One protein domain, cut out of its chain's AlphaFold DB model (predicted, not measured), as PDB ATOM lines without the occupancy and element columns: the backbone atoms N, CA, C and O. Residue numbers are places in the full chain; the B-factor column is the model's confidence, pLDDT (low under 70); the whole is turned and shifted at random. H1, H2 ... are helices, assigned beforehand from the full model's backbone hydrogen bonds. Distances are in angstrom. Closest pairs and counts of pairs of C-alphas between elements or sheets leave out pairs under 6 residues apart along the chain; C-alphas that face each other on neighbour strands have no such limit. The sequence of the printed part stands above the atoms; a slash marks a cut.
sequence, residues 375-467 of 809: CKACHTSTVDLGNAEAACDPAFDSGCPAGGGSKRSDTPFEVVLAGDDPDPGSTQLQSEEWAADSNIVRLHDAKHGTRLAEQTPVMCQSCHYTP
ATOM      1  N   CYS A 375     187.578 207.617 175.326       91.75
ATOM      2  CA  CYS A 375     186.705 208.778 175.159       91.75
ATOM      3  C   CYS A 375     185.428 208.421 174.386       91.75
ATOM      4  O   CYS A 375     184.354 208.964 174.674       91.75
ATOM      5  N   LYS A 376     185.522 207.455 173.461       91.44
ATOM      6  CA  LYS A 376     184.379 206.931 172.703       91.44
ATOM      7  C   LYS A 376     183.248 206.429 173.597       91.44
ATOM      8  O   LYS A 376     182.089 206.599 173.244       91.44
ATOM      9  N   ALA A 377     183.549 205.934 174.803       90.94
ATOM     10  CA  ALA A 377     182.532 205.432 175.724       90.94
ATOM     11  C   ALA A 377     181.404 206.442 175.981       90.94
ATOM     12  O   ALA A 377     180.279 206.017 176.228       90.94
ATOM     13  N   CYS A 378     181.682 207.751 175.906       91.62
ATOM     14  CA  CYS A 378     180.671 208.807 176.034       91.62
ATOM     15  C   CYS A 378     180.567 209.735 174.817       91.62
ATOM     16  O   CYS A 378     179.497 210.299 174.572       91.62
ATOM     17  N   HIS A 379     181.664 209.919 174.077       93.38
ATOM     18  CA  HIS A 379     181.763 210.857 172.957       93.38
ATOM     19  C   HIS A 379     181.450 210.237 171.588       93.38
ATOM     20  O   HIS A 379     181.655 210.890 170.566       93.38
ATOM     21  N   THR A 380     180.892 209.029 171.543       90.62
ATOM     22  CA  THR A 380     180.265 208.483 170.331       90.62
ATOM     23  C   THR A 380     178.809 208.092 170.568       90.62
ATOM     24  O   THR A 380     178.337 207.963 171.706       90.62
ATOM     25  N   SER A 381     178.090 207.932 169.458       85.94
ATOM     26  CA  SER A 381     176.724 207.415 169.437       85.94
ATOM     27  C   SER A 381     176.670 205.952 169.895       85.94
ATOM     28  O   SER A 381     177.667 205.227 169.870       85.94
ATOM     29  N   THR A 382     175.473 205.480 170.250       86.75
ATOM     30  CA  THR A 382     175.238 204.069 170.590       86.75
ATOM     31  C   THR A 382     175.494 203.109 169.431       86.75
ATOM     32  O   THR A 382     175.797 201.939 169.668       86.75
ATOM     33  N   VAL A 383     175.422 203.589 168.184       85.88
ATOM     34  CA  VAL A 383     175.762 202.776 167.004       85.88
ATOM     35  C   VAL A 383     177.258 202.460 166.926       85.88
ATOM     36  O   VAL A 383     177.619 201.414 166.396       85.88
ATOM     37  N   ASP A 384     178.099 203.301 167.535       88.56
ATOM     38  CA  ASP A 384     179.555 203.143 167.635       88.56
ATOM     39  C   ASP A 384     179.974 202.681 169.040       88.56
ATOM     40  O   ASP A 384     181.045 203.032 169.541       88.56
ATOM     41  N   LEU A 385     179.100 201.918 169.707       86.62
ATOM     42  CA  LEU A 385     179.332 201.304 171.021       86.62
ATOM     43  C   LEU A 385     179.530 202.296 172.186       86.62
ATOM     44  O   LEU A 385     179.876 201.875 173.293       86.62
ATOM     45  N   GLY A 386     179.275 203.589 171.971       87.81
ATOM     46  CA  GLY A 386     179.219 204.595 173.026       87.81
ATOM     47  C   GLY A 386     177.922 204.511 173.834       87.81
ATOM     48  O   GLY A 386     176.928 203.911 173.428       87.81
ATOM     49  N   ASN A 387     177.890 205.147 175.003       87.44
ATOM     50  CA  ASN A 387     176.672 205.277 175.806       87.44
ATOM     51  C   ASN A 387     175.833 206.516 175.434       87.44
ATOM     52  O   ASN A 387     174.779 206.732 176.037       87.44
ATOM     53  N   ALA A 388     176.293 207.317 174.459       85.56
ATOM     54  CA  ALA A 388     175.648 208.540 173.981       85.56
ATOM     55  C   ALA A 388     175.437 209.642 175.051       85.56
ATOM     56  O   ALA A 388     174.662 210.577 174.840       85.56
ATOM     57  N   GLU A 389     176.133 209.584 176.194       87.44
ATOM     58  CA  GLU A 389     175.992 210.576 177.271       87.44
ATOM     59  C   GLU A 389     176.575 211.949 176.898       87.44
ATOM     60  O   GLU A 389     176.102 212.952 177.434       87.44
ATOM     61  N   ALA A 390     177.560 212.015 175.986       88.19
ATOM     62  CA  ALA A 390     178.125 213.270 175.479       88.19
ATOM     63  C   ALA A 390     177.817 213.527 173.992       88.19
ATOM     64  O   ALA A 390     177.602 214.688 173.636       88.19
ATOM     65  N   ALA A 391     177.735 212.488 173.151       85.75
ATOM     66  CA  ALA A 391     177.500 212.605 171.708       85.75
ATOM     67  C   ALA A 391     176.235 211.868 171.241       85.75
ATOM     68  O   ALA A 391     176.273 210.725 170.797       85.75
ATOM     69  N   CYS A 392     175.102 212.559 171.335       83.00
ATOM     70  CA  CYS A 392     173.847 212.165 170.703       83.00
ATOM     71  C   CYS A 392     172.966 213.403 170.545       83.00
ATOM     72  O   CYS A 392     172.767 214.172 171.484       83.00
ATOM     73  N   ASP A 393     172.418 213.595 169.356       78.62
ATOM     74  CA  ASP A 393     171.385 214.586 169.093       78.62
ATOM     75  C   ASP A 393     170.386 213.967 168.105       78.62
ATOM     76  O   ASP A 393     170.781 213.667 166.982       78.62
ATOM     77  N   PRO A 394     169.105 213.768 168.473       79.25
ATOM     78  CA  PRO A 394     168.108 213.147 167.603       79.25
ATOM     79  C   PRO A 394     167.893 213.865 166.265       79.25
ATOM     80  O   PRO A 394     167.301 213.283 165.358       79.25
ATOM     81  N   ALA A 395     168.319 215.128 166.139       78.75
ATOM     82  CA  ALA A 395     168.285 215.853 164.873       78.75
ATOM     83  C   ALA A 395     169.335 215.351 163.867       78.75
ATOM     84  O   ALA A 395     169.142 215.522 162.663       78.75
ATOM     85  N   PHE A 396     170.417 214.736 164.349       75.19
ATOM     86  CA  PHE A 396     171.572 214.317 163.549       75.19
ATOM     87  C   PHE A 396     171.876 212.813 163.672       75.19
ATOM     88  O   PHE A 396     172.432 212.233 162.748       75.19
ATOM     89  N   ASP A 397     171.458 212.170 164.763       77.25
ATOM     90  CA  ASP A 397     171.727 210.771 165.088       77.25
ATOM     91  C   ASP A 397     170.430 209.998 165.389       77.25
ATOM     92  O   ASP A 397     169.773 210.169 166.421       77.25
ATOM     93  N   SER A 398     170.072 209.088 164.482       73.75
ATOM     94  CA  SER A 398     168.910 208.204 164.639       73.75
ATOM     95  C   SER A 398     169.093 207.100 165.692       73.75
ATOM     96  O   SER A 398     168.109 206.465 166.068       73.75
ATOM     97  N   GLY A 399     170.325 206.864 166.159       72.12
ATOM     98  CA  GLY A 399     170.690 205.917 167.219       72.12
ATOM     99  C   GLY A 399     170.544 206.475 168.639       72.12
ATOM    100  O   GLY A 399     170.881 205.802 169.614       72.12
ATOM    101  N   CYS A 400     170.032 207.695 168.784       75.25
ATOM    102  CA  CYS A 400     169.829 208.316 170.083       75.25
ATOM    103  C   CYS A 400     168.863 207.525 170.995       75.25
ATOM    104  O   CYS A 400     167.770 207.149 170.554       75.25
ATOM    105  N   PRO A 401     169.196 207.320 172.288       69.38
ATOM    106  CA  PRO A 401     168.310 206.651 173.237       69.38
ATOM    107  C   PRO A 401     166.928 207.317 173.353       69.38
ATOM    108  O   PRO A 401     166.784 208.543 173.276       69.38
ATOM    109  N   ALA A 402     165.896 206.503 173.593       61.44
ATOM    110  CA  ALA A 402     164.525 206.977 173.773       61.44
ATOM    111  C   ALA A 402     164.434 207.962 174.958       61.44
ATOM    112  O   ALA A 402     164.687 207.589 176.101       61.44
ATOM    113  N   GLY A 403     164.069 209.217 174.680       60.88
ATOM    114  CA  GLY A 403     164.084 210.317 175.658       60.88
ATOM    115  C   GLY A 403     164.788 211.581 175.153       60.88
ATOM    116  O   GLY A 403     164.463 212.662 175.631       60.88
ATOM    117  N   GLY A 404     165.633 211.447 174.122       55.94
ATOM    118  CA  GLY A 404     166.187 212.547 173.329       55.94
ATOM    119  C   GLY A 404     167.475 213.164 173.887       55.94
ATOM    120  O   GLY A 404     167.521 213.551 175.047       55.94
ATOM    121  N   GLY A 405     168.480 213.310 173.017       61.66
ATOM    122  CA  GLY A 405     169.674 214.139 173.228       61.66
ATOM    123  C   GLY A 405     170.714 213.593 174.207       61.66
ATOM    124  O   GLY A 405     170.434 212.772 175.078       61.66
ATOM    125  N   SER A 406     171.939 214.086 174.060       69.31
ATOM    126  CA  SER A 406     173.036 213.918 175.005       69.31
ATOM    127  C   SER A 406     172.628 214.492 176.359       69.31
ATOM    128  O   SER A 406     172.343 215.683 176.475       69.31
ATOM    129  N   LYS A 407     172.622 213.649 177.397       67.94
ATOM    130  CA  LYS A 407     172.195 214.039 178.753       67.94
ATOM    131  C   LYS A 407     173.152 215.016 179.439       67.94
ATOM    132  O   LYS A 407     172.814 215.552 180.492       67.94
ATOM    133  N   ARG A 408     174.373 215.177 178.914       75.88
ATOM    134  CA  ARG A 408     175.443 215.975 179.543       75.88
ATOM    135  C   ARG A 408     175.896 217.147 178.703       75.88
ATOM    136  O   ARG A 408     176.451 218.108 179.246       75.88
ATOM    137  N   SER A 409     175.742 217.076 177.381       71.12
ATOM    138  CA  SER A 409     176.152 218.199 176.551       71.12
ATOM    139  C   SER A 409     175.154 219.349 176.671       71.12
ATOM    140  O   SER A 409     175.616 220.489 176.766       71.12
ATOM    141  N   ASP A 410     173.839 219.062 176.665       73.81
ATOM    142  CA  ASP A 410     172.723 220.019 176.487       73.81
ATOM    143  C   ASP A 410     172.966 221.049 175.360       73.81
ATOM    144  O   ASP A 410     172.329 222.099 175.275       73.81
ATOM    145  N   THR A 411     173.932 220.759 174.487       83.88
ATOM    146  CA  THR A 411     174.482 221.658 173.479       83.88
ATOM    147  C   THR A 411     174.338 220.933 172.151       83.88
ATOM    148  O   THR A 411     175.021 219.925 171.964       83.88
ATOM    149  N   PRO A 412     173.453 221.396 171.254       82.94
ATOM    150  CA  PRO A 412     173.285 220.792 169.940       82.94
ATOM    151  C   PRO A 412     174.561 220.922 169.109       82.94
ATOM    152  O   PRO A 412     175.126 222.012 168.991       82.94
ATOM    153  N   PHE A 413     174.993 219.817 168.513       89.69
ATOM    154  CA  PHE A 413     176.063 219.776 167.522       89.69
ATOM    155  C   PHE A 413     175.839 218.586 166.589       89.69
ATOM    156  O   PHE A 413     175.174 217.613 166.946       89.69
ATOM    157  N   GLU A 414     176.388 218.668 165.383       89.19
ATOM    158  CA  GLU A 414     176.310 217.576 164.419       89.19
ATOM    159  C   GLU A 414     177.236 216.433 164.858       89.19
ATOM    160  O   GLU A 414     178.462 216.556 164.771       89.19
ATOM    161  N   VAL A 415     176.640 215.342 165.338       89.94
ATOM    162  CA  VAL A 415     177.343 214.108 165.712       89.94
ATOM    163  C   VAL A 415     177.788 213.374 164.448       89.94
ATOM    164  O   VAL A 415     177.003 213.241 163.512       89.94
ATOM    165  N   VAL A 416     179.031 212.895 164.431       92.31
ATOM    166  CA  VAL A 416     179.548 211.982 163.399       92.31
ATOM    167  C   VAL A 416     179.680 210.569 163.935       92.31
ATOM    168  O   VAL A 416     179.921 210.374 165.134       92.31
ATOM    169  N   LEU A 417     179.541 209.609 163.025       93.19
ATOM    170  CA  LEU A 417     179.650 208.185 163.294       93.19
ATOM    171  C   LEU A 417     180.981 207.624 162.784       93.19
ATOM    172  O   LEU A 417     181.588 208.181 161.869       93.19
ATOM    173  N   ALA A 418     181.411 206.475 163.301       93.75
ATOM    174  CA  ALA A 418     182.614 205.788 162.814       93.75
ATOM    175  C   ALA A 418     182.499 205.427 161.321       93.75
ATOM    176  O   ALA A 418     183.475 205.493 160.578       93.75
ATOM    177  N   GLY A 419     181.288 205.105 160.855       92.88
ATOM    178  CA  GLY A 419     181.011 204.850 159.438       92.88
ATOM    179  C   GLY A 419     181.156 206.073 158.521       92.88
ATOM    180  O   GLY A 419     181.200 205.897 157.304       92.88
ATOM    181  N   ASP A 420     181.238 207.282 159.085       94.12
ATOM    182  CA  ASP A 420     181.468 208.525 158.343       94.12
ATOM    183  C   ASP A 420     182.965 208.833 158.152       94.12
ATOM    184  O   ASP A 420     183.299 209.831 157.503       94.12
ATOM    185  N   ASP A 421     183.867 208.001 158.699       95.31
ATOM    186  CA  ASP A 421     185.313 208.149 158.521       95.31
ATOM    187  C   ASP A 421     185.655 208.171 157.013       95.31
ATOM    188  O   ASP A 421     185.391 207.200 156.294       95.31
ATOM    189  N   PRO A 422     186.239 209.270 156.496       93.19
ATOM    190  CA  PRO A 422     186.524 209.403 155.073       93.19
ATOM    191  C   PRO A 422     187.686 208.523 154.589       93.19
ATOM    192  O   PRO A 422     187.905 208.454 153.377       93.19
ATOM    193  N   ASP A 423     188.456 207.894 155.485       91.38
ATOM    194  CA  ASP A 423     189.571 207.020 155.113       91.38
ATOM    195  C   ASP A 423     189.137 205.542 155.023       91.38
ATOM    196  O   ASP A 423     188.958 204.870 156.040       91.38
ATOM    197  N   PRO A 424     189.028 204.968 153.807       86.94
ATOM    198  CA  PRO A 424     188.670 203.559 153.638       86.94
ATOM    199  C   PRO A 424     189.776 202.593 154.108       86.94
ATOM    200  O   PRO A 424     189.556 201.379 154.165       86.94
ATOM    201  N   GLY A 425     190.979 203.111 154.380       87.62
ATOM    202  CA  GLY A 425     192.141 202.392 154.882       87.62
ATOM    203  C   GLY A 425     192.266 202.382 156.406       87.62
ATOM    204  O   GLY A 425     193.247 201.821 156.894       87.62
ATOM    205  N   SER A 426     191.316 202.953 157.149       91.50
ATOM    206  CA  SER A 426     191.266 202.861 158.611       91.50
ATOM    207  C   SER A 426     190.926 201.445 159.086       91.50
ATOM    208  O   SER A 426     190.181 200.694 158.447       91.50
ATOM    209  N   THR A 427     191.470 201.066 160.240       89.50
ATOM    210  CA  THR A 427     190.923 199.968 161.049       89.50
ATOM    211  C   THR A 427     189.636 200.418 161.747       89.50
ATOM    212  O   THR A 427     189.413 201.611 161.939       89.50
ATOM    213  N   GLN A 428     188.811 199.468 162.196       88.31
ATOM    214  CA  GLN A 428     187.596 199.780 162.960       88.31
ATOM    215  C   GLN A 428     187.891 200.650 164.197       88.31
ATOM    216  O   GLN A 428     187.177 201.612 164.456       88.31
ATOM    217  N   LEU A 429     188.969 200.345 164.932       87.94
ATOM    218  CA  LEU A 429     189.359 201.110 166.119       87.94
ATOM    219  C   LEU A 429     189.739 202.559 165.779       87.94
ATOM    220  O   LEU A 429     189.360 203.462 166.516       87.94
ATOM    221  N   GLN A 430     190.428 202.782 164.653       91.88
ATOM    222  CA  GLN A 430     190.763 204.133 164.189       91.88
ATOM    223  C   GLN A 430     189.517 204.933 163.815       91.88
ATOM    224  O   GLN A 430     189.427 206.106 164.153       91.88
ATOM    225  N   SER A 431     188.544 204.318 163.139       93.56
ATOM    226  CA  SER A 431     187.305 205.011 162.770       93.56
ATOM    227  C   SER A 431     186.446 205.361 163.991       93.56
ATOM    228  O   SER A 431     185.838 206.428 164.032       93.56
ATOM    229  N   GLU A 432     186.434 204.505 165.017       92.44
ATOM    230  CA  GLU A 432     185.772 204.789 166.298       92.44
ATOM    231  C   GLU A 432     186.440 205.943 167.065       92.44
ATOM    232  O   GLU A 432     185.744 206.820 167.579       92.44
ATOM    233  N   GLU A 433     187.774 205.969 167.132       93.12
ATOM    234  CA  GLU A 433     188.533 207.072 167.740       93.12
ATOM    235  C   GLU A 433     188.351 208.373 166.951       93.12
ATOM    236  O   GLU A 433     188.026 209.407 167.531       93.12
ATOM    237  N   TRP A 434     188.428 208.314 165.617       95.50
ATOM    238  CA  TRP A 434     188.186 209.454 164.734       95.50
ATOM    239  C   TRP A 434     186.809 210.090 164.962       95.50
ATOM    240  O   TRP A 434     186.688 211.322 165.000       95.50
ATOM    241  N   ALA A 435     185.768 209.268 165.134       95.25
ATOM    242  CA  ALA A 435     184.424 209.748 165.434       95.25
ATOM    243  C   ALA A 435     184.358 210.388 166.828       95.25
ATOM    244  O   ALA A 435     183.816 211.488 166.972       95.25
ATOM    245  N   ALA A 436     184.949 209.745 167.841       95.44
ATOM    246  CA  ALA A 436     185.008 210.273 169.203       95.44
ATOM    247  C   ALA A 436     185.691 211.647 169.247       95.44
ATOM    248  O   ALA A 436     185.116 212.608 169.765       95.44
ATOM    249  N   ASP A 437     186.867 211.772 168.638       96.19
ATOM    250  CA  ASP A 437     187.638 213.013 168.590       96.19
ATOM    251  C   ASP A 437     186.909 214.110 167.818       96.19
ATOM    252  O   ASP A 437     186.858 215.266 168.246       96.19
ATOM    253  N   SER A 438     186.278 213.751 166.698       96.44
ATOM    254  CA  SER A 438     185.489 214.695 165.904       96.44
ATOM    255  C   SER A 438     184.325 215.252 166.716       96.44
ATOM    256  O   SER A 438     184.081 216.461 166.709       96.44
ATOM    257  N   ASN A 439     183.638 214.392 167.465       95.31
ATOM    258  CA  ASN A 439     182.546 214.792 168.342       95.31
ATOM    259  C   ASN A 439     183.037 215.640 169.524       95.31
ATOM    260  O   ASN A 439     182.373 216.613 169.878       95.31
ATOM    261  N   ILE A 440     184.204 215.338 170.105       95.75
ATOM    262  CA  ILE A 440     184.829 216.159 171.157       95.75
ATOM    263  C   ILE A 440     185.090 217.576 170.647       95.75
ATOM    264  O   ILE A 440     184.671 218.545 171.285       95.75
ATOM    265  N   VAL A 441     185.739 217.714 169.489       97.25
ATOM    266  CA  VAL A 441     186.100 219.023 168.932       97.25
ATOM    267  C   VAL A 441     184.858 219.813 168.512       97.25
ATOM    268  O   VAL A 441     184.761 221.004 168.803       97.25
ATOM    269  N   ARG A 442     183.865 219.167 167.886       95.81
ATOM    270  CA  ARG A 442     182.598 219.820 167.512       95.81
ATOM    271  C   ARG A 442     181.800 220.268 168.733       95.81
ATOM    272  O   ARG A 442     181.250 221.369 168.735       95.81
ATOM    273  N   LEU A 443     181.764 219.450 169.784       94.19
ATOM    274  CA  LEU A 443     181.123 219.829 171.038       94.19
ATOM    275  C   LEU A 443     181.857 220.996 171.707       94.19
ATOM    276  O   LEU A 443     181.216 221.918 172.215       94.19
ATOM    277  N   HIS A 444     183.190 220.983 171.684       95.94
ATOM    278  CA  HIS A 444     184.000 222.094 172.169       95.94
ATOM    279  C   HIS A 444     183.672 223.389 171.409       95.94
ATOM    280  O   HIS A 444     183.380 224.410 172.035       95.94
ATOM    281  N   ASP A 445     183.639 223.343 170.074       97.00
ATOM    282  CA  ASP A 445     183.246 224.470 169.223       97.00
ATOM    283  C   ASP A 445     181.850 224.995 169.567       97.00
ATOM    284  O   ASP A 445     181.678 226.199 169.765       97.00
ATOM    285  N   ALA A 446     180.869 224.108 169.729       93.31
ATOM    286  CA  ALA A 446     179.502 224.492 170.060       93.31
ATOM    287  C   ALA A 446     179.382 225.135 171.456       93.31
ATOM    288  O   ALA A 446     178.646 226.110 171.623       93.31
ATOM    289  N   LYS A 447     180.121 224.636 172.459       92.19
ATOM    290  CA  LYS A 447     180.095 225.177 173.831       92.19
ATOM    291  C   LYS A 447     180.868 226.482 173.984       92.19
ATOM    292  O   LYS A 447     180.484 227.327 174.794       92.19
ATOM    293  N   HIS A 448     181.966 226.635 173.251       93.00
ATOM    294  CA  HIS A 448     182.929 227.712 173.476       93.00
ATOM    295  C   HIS A 448     183.001 228.727 172.331       93.00
ATOM    296  O   HIS A 448     183.699 229.732 172.453       93.00
ATOM    297  N   GLY A 449     182.254 228.513 171.243       94.31
ATOM    298  CA  GLY A 449     182.243 229.398 170.078       94.31
ATOM    299  C   GLY A 449     183.554 229.374 169.290       94.31
ATOM    300  O   GLY A 449     183.889 230.363 168.635       94.31
ATOM    301  N   THR A 450     184.318 228.281 169.383       95.62
ATOM    302  CA  THR A 450     185.549 228.077 168.610       95.62
ATOM    303  C   THR A 450     185.246 227.499 167.219       95.62
ATOM    304  O   THR A 450     184.092 227.268 166.865       95.62
ATOM    305  N   ARG A 451     186.284 227.344 166.385       96.31
ATOM    306  CA  ARG A 451     186.208 226.727 165.042       96.31
ATOM    307  C   ARG A 451     187.356 225.738 164.835       96.31
ATOM    308  O   ARG A 451     188.070 225.800 163.833       96.31
ATOM    309  N   LEU A 452     187.606 224.911 165.841       96.62
ATOM    310  CA  LEU A 452     188.693 223.940 165.884       96.62
ATOM    311  C   LEU A 452     188.442 222.754 164.945       96.62
ATOM    312  O   LEU A 452     189.395 222.244 164.369       96.62
ATOM    313  N   ALA A 453     187.186 222.372 164.686       95.88
ATOM    314  CA  ALA A 453     186.858 221.283 163.751       95.88
ATOM    315  C   ALA A 453     187.308 221.583 162.302       95.88
ATOM    316  O   ALA A 453     187.536 220.690 161.477       95.88
ATOM    317  N   GLU A 454     187.473 222.863 161.978       94.81
ATOM    318  CA  GLU A 454     188.000 223.320 160.693       94.81
ATOM    319  C   GLU A 454     189.537 223.359 160.656       94.81
ATOM    320  O   GLU A 454     190.123 223.436 159.578       94.81
ATOM    321  N   GLN A 455     190.188 223.261 161.818       93.75
ATOM    322  CA  GLN A 455     191.625 223.451 162.027       93.75
ATOM    323  C   GLN A 455     192.310 222.169 162.523       93.75
ATOM    324  O   GLN A 455     193.274 222.236 163.274       93.75
ATOM    325  N   THR A 456     191.803 221.001 162.127       95.81
ATOM    326  CA  THR A 456     192.363 219.713 162.547       95.81
ATOM    327  C   THR A 456     193.703 219.409 161.845       95.81
ATOM    328  O   THR A 456     193.855 219.714 160.651       95.81
ATOM    329  N   PRO A 457     194.656 218.766 162.545       97.06
ATOM    330  CA  PRO A 457     194.512 218.211 163.893       97.06
ATOM    331  C   PRO A 457     194.669 219.253 165.015       97.06
ATOM    332  O   PRO A 457     195.309 220.286 164.843       97.06
ATOM    333  N   VAL A 458     194.079 218.971 166.177       96.25
ATOM    334  CA  VAL A 458     194.062 219.859 167.345       96.25
ATOM    335  C   VAL A 458     194.877 219.248 168.483       96.25
ATOM    336  O   VAL A 458     194.556 218.169 168.971       96.25
ATOM    337  N   MET A 459     195.882 219.978 168.968       95.06
ATOM    338  CA  MET A 459     196.535 219.687 170.248       95.06
ATOM    339  C   MET A 459     195.956 220.616 171.322       95.06
ATOM    340  O   MET A 459     196.254 221.815 171.347       95.06
ATOM    341  N   CYS A 460     195.144 220.074 172.232       96.50
ATOM    342  CA  CYS A 460     194.456 220.834 173.287       96.50
ATOM    343  C   CYS A 460     195.422 221.710 174.102       96.50
ATOM    344  O   CYS A 460     195.099 222.827 174.507       96.50
ATOM    345  N   GLN A 461     196.640 221.215 174.299       96.69
ATOM    346  CA  GLN A 461     197.695 221.804 175.109       96.69
ATOM    347  C   GLN A 461     198.314 223.060 174.497       96.69
ATOM    348  O   GLN A 461     198.978 223.812 175.217       96.69
ATOM    349  N   SER A 462     198.052 223.345 173.218       96.56
ATOM    350  CA  SER A 462     198.368 224.643 172.614       96.56
ATOM    351  C   SER A 462     197.591 225.771 173.299       96.56
ATOM    352  O   SER A 462     198.098 226.882 173.407       96.56
ATOM    353  N   CYS A 463     196.402 225.481 173.841       97.31
ATOM    354  CA  CYS A 463     195.626 226.403 174.675       97.31
ATOM    355  C   CYS A 463     195.673 226.021 176.163       97.31
ATOM    356  O   CYS A 463     195.782 226.883 177.023       97.31
ATOM    357  N   HIS A 464     195.631 224.735 176.499       97.44
ATOM    358  CA  HIS A 464     195.541 224.243 177.874       97.44
ATOM    359  C   HIS A 464     196.885 223.694 178.366       97.44
ATOM    360  O   HIS A 464     197.140 222.496 178.305       97.44
ATOM    361  N   TYR A 465     197.766 224.561 178.868       97.62
ATOM    362  CA  TYR A 465     199.145 224.185 179.217       97.62
ATOM    363  C   TYR A 465     199.271 222.924 180.092       97.62
ATOM    364  O   TYR A 465     198.493 222.701 181.024       97.62
ATOM    365  N   THR A 466     200.322 222.142 179.833       95.81
ATOM    366  CA  THR A 466     200.788 221.047 180.688       95.81
ATOM    367  C   THR A 466     202.317 221.068 180.784       95.81
ATOM    368  O   THR A 466     202.978 221.187 179.751       95.81
ATOM    369  N   PRO A 467     202.910 220.886 181.979       95.38
ATOM    370  CA  PRO A 467     204.362 220.753 182.106       95.38
ATOM    371  C   PRO A 467     204.955 219.557 181.344       95.38
ATOM    372  O   PRO A 467     206.144 219.557 181.059       95.38
TER     373      PRO A 467
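This is residues 375 to 467 of the 809 residues of an uncharacterized protein of Thiogranum longum (UniProt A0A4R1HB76). The domain has little regular structure: one long helix, H2, has the short H1 and the loops of residues 380 to 427 on one side, while the tail after H2 leads off on another side, and its residues 461 to 467 stick out. The printed part has 93 residues with two named helices, H1 then H2, and no named strand; its class is all helix, with 25 residues in named elements. It is compact, with a radius of gyration of the C-alphas of 13.1 A and spans of 41 by 33 by 23 A.

H2, residues 428 to 448, touches H1, residues 376 to 379, with its residues 432 to 440 alone. The closest C-alphas, those of Ala 436 and Lys 376, are 4.9 A apart. In H2 every O i to N i+4 pair is within hydrogen-bond range; H1 is too short for such a pair.

H2 is 30.2 A long, from C-alpha 428 at (187.596, 199.780, 162.960) to C-alpha 448 at (182.929, 227.712, 173.476). H1 measures 4.7 A, beginning at C-alpha 376 (184.379, 206.931, 172.703).

The C-alphas farthest apart, of Ala 402 and Pro 467, are 43.0 A apart. The printed part has no cut. The link from H1 to H2 is long, with 48 residues. Residues 401 to 407 have pLDDT under 70.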